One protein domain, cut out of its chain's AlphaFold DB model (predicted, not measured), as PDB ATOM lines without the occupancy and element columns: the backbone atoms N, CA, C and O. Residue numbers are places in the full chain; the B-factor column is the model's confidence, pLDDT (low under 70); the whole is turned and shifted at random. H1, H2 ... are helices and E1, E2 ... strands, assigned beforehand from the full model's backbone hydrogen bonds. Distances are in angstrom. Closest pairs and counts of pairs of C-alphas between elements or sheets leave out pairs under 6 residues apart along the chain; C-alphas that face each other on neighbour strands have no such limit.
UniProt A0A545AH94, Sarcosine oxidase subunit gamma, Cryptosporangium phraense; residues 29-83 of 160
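This is residues 29 to 83 of the 160 residues of the protein "Sarcosine oxidase subunit gamma" of Cryptosporangium phraense (UniProt A0A545AH94). A strongly twisted wall of four antiparallel strands has one short helix, H1, over one face beside its E1 edge, and no named element over the other face. The link of residues 35 to 43 crosses from the E1 edge to the E2 edge, and beyond H1 residues 79 to 80 return to pair along E1. The printed part has 55 residues, with four named strands and then one named helix along the chain, E1 E2 E3 E4 H1; the sheet's order is E1 E4 E3 E2, all antiparallel, and the class of the domain is mixed, helices and strands. The whole is compact, with a radius of gyration of the C-alphas of 10.3 A, yet elongated in outline, spanning 28 by 18 by 18 A.

In the sheet, inner strand E4, residues 59 to 64, is the antiparallel neighbour of edge strand E1, residues 29 to 34, at 156 degrees between directions; N 31 and O 62 are within hydrogen-bond range at 2.8 A. On the other side of E4 is inner strand E3, residues 50 to 56, antiparallel at 165 degrees, with N 63 and O 51 at 2.8 A. E3 and E4 form a hairpin. Edge strand E2, residues 44 to 47, forms a hairpin with E3, antiparallel at 145 degrees, with N 52 and O 45 at 2.8 A. E2 E3 E4 are a meander, each strand the antiparallel neighbour of the one before, and E1 E2 E3 E4 a Greek key, the meander with E1 as antiparallel neighbour of E4. E1 and E2 are apart. H1, residues 69 to 76, is on the sheet at a height over the sheet of 7.7 A. H1 lies over E1, and only just not over E4, on which 2 of its 8 C-alphas fall. It runs along the strands, only just, at 28 degrees to E1 on the local plane. The closest C-alphas of E1 and H1 are those of Ala 29 and Pro 69, 4.7 A apart. Every O i to N i+4 pair in H1 is within hydrogen-bond range. Residues 79 to 80 pair antiparallel with residues 31 to 32 of E1.

E1 begins at C-alpha 29, (202.142, 267.097, 214.178), and is 16.9 A long. E2 is 9.5 A long. E3, the longest strand with 7 residues, measures 18.8 A, and E4 16.7 A. H1 is 10.6 A long and ends at C-alpha 76, (210.832, 269.323, 221.827).

The two C-alphas farthest apart are those of Ala 40 and Glu 70, at 28.2 A. The printed part has no cut. The links E2 to E3, E3 to E4 and E4 to H1 are tight; E1 to E2 is short, with 9 residues. The mean pLDDT of the printed part is 91.6, and residues 36 to 38 are under 70.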
ATOM      1  N   ALA A  29     200.703 267.114 213.948       94.06
ATOM      2  CA  ALA A  29     202.142 267.097 214.178       94.06
ATOM      3  C   ALA A  29     202.464 266.123 215.319       94.06
ATOM      4  O   ALA A  29     201.783 266.115 216.345       94.06
ATOM      5  N   MET A  30     203.478 265.277 215.147       96.00
ATOM      6  CA  MET A  30     203.901 264.303 216.145       96.00
ATOM      7  C   MET A  30     205.418 264.256 216.251       96.00
ATOM      8  O   MET A  30     206.121 264.178 215.247       96.00
ATOM      9  N   THR A  31     205.934 264.198 217.472       96.88
ATOM     10  CA  THR A  31     207.365 264.067 217.734       96.88
ATOM     11  C   THR A  31     207.623 262.996 218.782       96.88
ATOM     12  O   THR A  31     206.949 262.935 219.809       96.88
ATOM     13  N   ASN A  32     208.596 262.126 218.512       96.50
ATOM     14  CA  ASN A  32     209.074 261.151 219.485       96.50
ATOM     15  C   ASN A  32     210.190 261.777 220.328       96.50
ATOM     16  O   ASN A  32     211.170 262.279 219.773       96.50
ATOM     17  N   VAL A  33     210.043 261.740 221.650       94.19
ATOM     18  CA  VAL A  33     210.964 262.354 222.610       94.19
ATOM     19  C   VAL A  33     211.466 261.302 223.595       94.19
ATOM     20  O   VAL A  33     210.695 260.476 224.088       94.19
ATOM     21  N   ARG A  34     212.766 261.370 223.906       91.56
ATOM     22  CA  ARG A  34     213.411 260.617 224.991       91.56
ATOM     23  C   ARG A  34     213.650 261.535 226.188       91.56
ATOM     24  O   ARG A  34     214.010 262.693 225.989       91.56
ATOM     25  N   GLY A  35     213.509 261.038 227.413       82.62
ATOM     26  CA  GLY A  35     213.765 261.850 228.609       82.62
ATOM     27  C   GLY A  35     213.100 261.340 229.883       82.62
ATOM     28  O   GLY A  35     212.765 260.166 229.991       82.62
ATOM     29  N   GLU A  36     212.924 262.227 230.862       69.38
ATOM     30  CA  GLU A  36     212.311 261.900 232.152       69.38
ATOM     31  C   GLU A  36     210.982 262.636 232.339       69.38
ATOM     32  O   GLU A  36     210.933 263.866 232.287       69.38
ATOM     33  N   PRO A  37     209.910 261.904 232.646       60.12
ATOM     34  CA  PRO A  37     208.778 262.457 233.351       60.12
ATOM     35  C   PRO A  37     208.433 261.593 234.559       60.12
ATOM     36  O   PRO A  37     208.667 260.383 234.580       60.12
ATOM     37  N   PRO A  38     207.710 262.147 235.531       56.78
ATOM     38  CA  PRO A  38     206.704 261.365 236.204       56.78
ATOM     39  C   PRO A  38     205.420 261.409 235.360       56.78
ATOM     40  O   PRO A  38     204.628 262.339 235.474       56.78
ATOM     41  N   VAL A  39     205.190 260.381 234.538       73.56
ATOM     42  CA  VAL A  39     203.827 259.963 234.165       73.56
ATOM     43  C   VAL A  39     203.691 258.475 234.458       73.56
ATOM     44  O   VAL A  39     204.637 257.708 234.275       73.56
ATOM     45  N   ALA A  40     202.538 258.060 234.978       88.94
ATOM     46  CA  ALA A  40     202.291 256.649 235.241       88.94
ATOM     47  C   ALA A  40     202.406 255.850 233.930       88.94
ATOM     48  O   ALA A  40     201.977 256.313 232.872       88.94
ATOM     49  N   ALA A  41     202.994 254.653 233.982       93.44
ATOM     50  CA  ALA A  41     203.105 253.807 232.796       93.44
ATOM     51  C   ALA A  41     201.722 253.576 232.165       93.44
ATOM     52  O   ALA A  41     200.737 253.417 232.889       93.44
ATOM     53  N   ASN A  42     201.666 253.513 230.831       95.81
ATOM     54  CA  ASN A  42     200.421 253.315 230.080       95.81
ATOM     55  C   ASN A  42     199.364 254.410 230.329       95.81
ATOM     56  O   ASN A  42     198.163 254.129 230.358       95.81
ATOM     57  N   THR A  43     199.801 255.658 230.513       96.31
ATOM     58  CA  THR A  43     198.910 256.824 230.577       96.31
ATOM     59  C   THR A  43     199.283 257.881 229.551       96.31
ATOM     60  O   THR A  43     200.414 257.942 229.065       96.31
ATOM     61  N   TRP A  44     198.309 258.713 229.206       96.56
ATOM     62  CA  TRP A  44     198.509 259.905 228.400       96.56
ATOM     63  C   TRP A  44     197.936 261.117 229.139       96.56
ATOM     64  O   TRP A  44     197.070 260.974 230.003       96.56
ATOM     65  N   ALA A  45     198.441 262.303 228.820       94.31
ATOM     66  CA  ALA A  45     197.964 263.559 229.381       94.31
ATOM     67  C   ALA A  45     197.834 264.614 228.285       94.31
ATOM     68  O   ALA A  45     198.609 264.607 227.323       94.31
ATOM     69  N   ASP A  46     196.884 265.527 228.451       93.75
ATOM     70  CA  ASP A  46     196.843 266.747 227.655       93.75
ATOM     71  C   ASP A  46     198.063 267.620 227.971       93.75
ATOM     72  O   ASP A  46     198.507 267.738 229.117       93.75
ATOM     73  N   VAL A  47     198.606 268.231 226.927       90.69
ATOM     74  CA  VAL A  47     199.643 269.264 226.985       90.69
ATOM     75  C   VAL A  47     199.210 270.425 226.099       90.69
ATOM     76  O   VAL A  47     198.258 270.298 225.331       90.69
ATOM     77  N   ASP A  48     199.902 271.559 226.181       85.75
ATOM     78  CA  ASP A  48     199.581 272.724 225.355       85.75
ATOM     79  C   ASP A  48     199.517 272.343 223.865       85.75
ATOM     80  O   ASP A  48     200.502 271.891 223.278       85.75
ATOM     81  N   GLY A  49     198.325 272.484 223.278       86.69
ATOM     82  CA  GLY A  49     198.049 272.205 221.869       86.69
ATOM     83  C   GLY A  49     197.971 270.726 221.474       86.69
ATOM     84  O   GLY A  49     197.792 270.430 220.292       86.69
ATOM     85  N   GLY A  50     198.072 269.771 222.406       92.62
ATOM     86  CA  GLY A  50     197.939 268.352 222.071       92.62
ATOM     87  C   GLY A  50     198.126 267.386 223.237       92.62
ATOM     88  O   GLY A  50     197.545 267.571 224.300       92.62
ATOM     89  N   ARG A  51     198.870 266.292 223.028       94.62
ATOM     90  CA  ARG A  51     198.939 265.166 223.979       94.62
ATOM     91  C   ARG A  51     200.369 264.696 224.195       94.62
ATOM     92  O   ARG A  51     201.159 264.663 223.255       94.62
ATOM     93  N   ALA A  52     200.668 264.250 225.408       95.25
ATOM     94  CA  ALA A  52     201.842 263.447 225.724       95.25
ATOM     95  C   ALA A  52     201.414 262.000 225.982       95.25
ATOM     96  O   ALA A  52     200.666 261.725 226.919       95.25
ATOM     97  N   ILE A  53     201.877 261.071 225.146       96.94
ATOM     98  CA  ILE A  53     201.446 259.670 225.153       96.94
ATOM     99  C   ILE A  53     202.629 258.792 225.554       96.94
ATOM    100  O   ILE A  53     203.664 258.808 224.887       96.94
ATOM    101  N   TRP A  54     202.478 258.012 226.626       96.38
ATOM    102  CA  TRP A  54     203.516 257.094 227.090       96.38
ATOM    103  C   TRP A  54     203.747 255.960 226.081       96.38
ATOM    104  O   TRP A  54     202.814 255.243 225.711       96.38
ATOM    105  N   LEU A  55     204.998 255.787 225.651       95.75
ATOM    106  CA  LEU A  55     205.441 254.668 224.810       95.75
ATOM    107  C   LEU A  55     206.420 253.741 225.539       95.75
ATOM    108  O   LEU A  55     206.560 252.581 225.166       95.75
ATOM    109  N   GLY A  56     207.103 254.241 226.564       93.19
ATOM    110  CA  GLY A  56     208.079 253.479 227.326       93.19
ATOM    111  C   GLY A  56     208.576 254.253 228.545       93.19
ATOM    112  O   GLY A  56     208.236 255.425 228.710       93.19
ATOM    113  N   PRO A  57     209.386 253.622 229.413       91.44
ATOM    114  CA  PRO A  57     209.917 254.263 230.619       91.44
ATOM    115  C   PRO A  57     210.666 255.574 230.357       91.44
ATOM    116  O   PRO A  57     210.678 256.434 231.230       91.44
ATOM    117  N   ASP A  58     211.269 255.701 229.174       92.06
ATOM    118  CA  ASP A  58     212.035 256.854 228.704       92.06
ATOM    119  C   ASP A  58     211.546 257.374 227.335       92.06
ATOM    120  O   ASP A  58     212.296 258.082 226.664       92.06
ATOM    121  N   GLU A  59     210.325 257.025 226.895       94.25
ATOM    122  CA  GLU A  59     209.823 257.327 225.543       94.25
ATOM    123  C   GLU A  59     208.387 257.864 225.525       94.25
ATOM    124  O   GLU A  59     207.466 257.234 226.061       94.25
ATOM    125  N   TRP A  60     208.181 258.980 224.815       94.94
ATOM    126  CA  TRP A  60     206.870 259.607 224.618       94.94
ATOM    127  C   TRP A  60     206.625 259.985 223.168       94.94
ATOM    128  O   TRP A  60     207.521 260.440 222.461       94.94
ATOM    129  N   LEU A  61     205.363 259.876 222.762       96.44
ATOM    130  CA  LEU A  61     204.853 260.524 221.563       96.44
ATOM    131  C   LEU A  61     204.151 261.815 221.977       96.44
ATOM    132  O   LEU A  61     203.105 261.766 222.625       96.44
ATOM    133  N   LEU A  62     204.727 262.953 221.606       95.69
ATOM    134  CA  LEU A  62     204.079 264.251 221.733       95.69
ATOM    135  C   LEU A  62     203.301 264.544 220.457       95.69
ATOM    136  O   LEU A  62     203.822 264.327 219.365       95.69
ATOM    137  N   THR A  63     202.073 265.031 220.585       95.31
ATOM    138  CA  THR A  63     201.253 265.482 219.457       95.31
ATOM    139  C   THR A  63     200.918 266.959 219.606       95.31
ATOM    140  O   THR A  63     200.784 267.430 220.732       95.31
ATOM    141  N   SER A  64     200.715 267.662 218.494       94.25
ATOM    142  CA  SER A  64     200.231 269.045 218.477       94.25
ATOM    143  C   SER A  64     199.289 269.275 217.293       94.25
ATOM    144  O   SER A  64     199.604 268.917 216.155       94.25
ATOM    145  N   ALA A  65     198.110 269.830 217.568       90.75
ATOM    146  CA  ALA A  65     197.144 270.263 216.562       90.75
ATOM    147  C   ALA A  65     197.393 271.710 216.099       90.75
ATOM    148  O   ALA A  65     196.939 272.087 215.016       90.75
ATOM    149  N   ASP A  66     198.131 272.485 216.899       90.62
ATOM    150  CA  ASP A  66     198.316 273.927 216.713       90.62
ATOM    151  C   ASP A  66     199.679 274.292 216.099       90.62
ATOM    152  O   ASP A  66     199.859 275.409 215.612       90.62
ATOM    153  N   GLU A  67     200.636 273.361 216.091       91.25
ATOM    154  CA  GLU A  67     201.991 273.568 215.564       91.25
ATOM    155  C   GLU A  67     202.223 272.827 214.242       91.25
ATOM    156  O   GLU A  67     201.656 271.761 213.981       91.25
ATOM    157  N   ALA A  68     203.113 273.375 213.411       92.56
ATOM    158  CA  ALA A  68     203.679 272.631 212.294       92.56
ATOM    159  C   ALA A  68     204.681 271.571 212.808       92.56
ATOM    160  O   ALA A  68     205.284 271.768 213.870       92.56
ATOM    161  N   PRO A  69     204.892 270.454 212.084       93.50
ATOM    162  CA  PRO A  69     205.849 269.414 212.473       93.50
ATOM    163  C   PRO A  69     207.247 269.942 212.808       93.50
ATOM    164  O   PRO A  69     207.818 269.559 213.826       93.50
ATOM    165  N   GLU A  70     207.768 270.863 211.996       94.81
ATOM    166  CA  GLU A  70     209.088 271.467 212.175       94.81
ATOM    167  C   GLU A  70     209.204 272.309 213.459       94.81
ATOM    168  O   GLU A  70     210.253 272.315 214.113       94.81
ATOM    169  N   ASP A  71     208.122 272.985 213.852       95.00
ATOM    170  CA  ASP A  71     208.073 273.806 215.063       95.00
ATOM    171  C   ASP A  71     208.025 272.909 216.304       95.00
ATOM    172  O   ASP A  71     208.788 273.112 217.256       95.00
ATOM    173  N   LEU A  72     207.192 271.863 216.259       94.75
ATOM    174  CA  LEU A  72     207.084 270.865 217.320       94.75
ATOM    175  C   LEU A  72     208.410 270.118 217.525       94.75
ATOM    176  O   LEU A  72     208.864 269.961 218.663       94.75
ATOM    177  N   GLU A  73     209.055 269.686 216.439       95.31
ATOM    178  CA  GLU A  73     210.359 269.018 216.481       95.31
ATOM    179  C   GLU A  73     211.417 269.933 217.109       95.31
ATOM    180  O   GLU A  73     212.111 269.532 218.045       95.31
ATOM    181  N   THR A  74     211.477 271.196 216.674       96.06
ATOM    182  CA  THR A  74     212.415 272.193 217.211       96.06
ATOM    183  C   THR A  74     212.190 272.447 218.701       96.06
ATOM    184  O   THR A  74     213.147 272.475 219.478       96.06
ATOM    185  N   ARG A  75     210.933 272.622 219.125       93.75
ATOM    186  CA  ARG A  75     210.571 272.904 220.522       93.75
ATOM    187  C   ARG A  75     210.914 271.750 221.456       93.75
ATOM    188  O   ARG A  75     211.301 271.976 222.601       93.75
ATOM    189  N   THR A  76     210.708 270.524 220.995       93.19
ATOM    190  CA  THR A  76     210.832 269.323 221.827       93.19
ATOM    191  C   THR A  76     212.218 268.690 221.756       93.19
ATOM    192  O   THR A  76     212.577 267.923 222.647       93.19
ATOM    193  N   GLY A  77     213.003 269.001 220.718       93.75
ATOM    194  CA  GLY A  77     214.296 268.370 220.454       93.75
ATOM    195  C   GLY A  77     214.191 266.880 220.108       93.75
ATOM    196  O   GLY A  77     215.187 266.162 220.203       93.75
ATOM    197  N   GLY A  78     212.988 266.401 219.776       94.31
ATOM    198  CA  GLY A  78     212.737 265.013 219.409       94.31
ATOM    199  C   GLY A  78     212.911 264.748 217.914       94.31
ATOM    200  O   GLY A  78     213.570 265.497 217.204       94.31
ATOM    201  N   THR A  79     212.334 263.645 217.439       96.88
ATOM    202  CA  THR A  79     212.281 263.293 216.011       96.88
ATOM    203  C   THR A  79     210.867 263.446 215.468       96.88
ATOM    204  O   THR A  79     209.949 262.813 216.005       96.88
ATOM    205  N   ASP A  80     210.695 264.212 214.389       96.44
ATOM    206  CA  ASP A  80     209.420 264.298 213.676       96.44
ATOM    207  C   ASP A  80     208.969 262.911 213.179       96.44
ATOM    208  O   ASP A  80     209.662 262.195 212.449       96.44
ATOM    209  N   VAL A  81     207.771 262.518 213.602       96.31
ATOM    210  CA  VAL A  81     207.088 261.281 213.215       96.31
ATOM    211  C   VAL A  81     205.641 261.543 212.791       96.31
ATOM    212  O   VAL A  81     204.821 260.623 212.785       96.31
ATOM    213  N   SER A  82     205.317 262.769 212.389       94.12
ATOM    214  CA  SER A  82     203.969 263.211 212.009       94.12
ATOM    215  C   SER A  82     203.368 262.370 210.873       94.12
ATOM    216  O   SER A  82     202.200 261.998 210.905       94.12
ATOM    217  N   ALA A  83     204.179 261.960 209.889       91.88
ATOM    218  CA  ALA A  83     203.737 261.085 208.791       91.88
ATOM    219  C   ALA A  83     203.731 259.578 209.142       91.88
ATOM    220  O   ALA A  83     203.316 258.734 208.336       91.88
TER     221      ALA A  83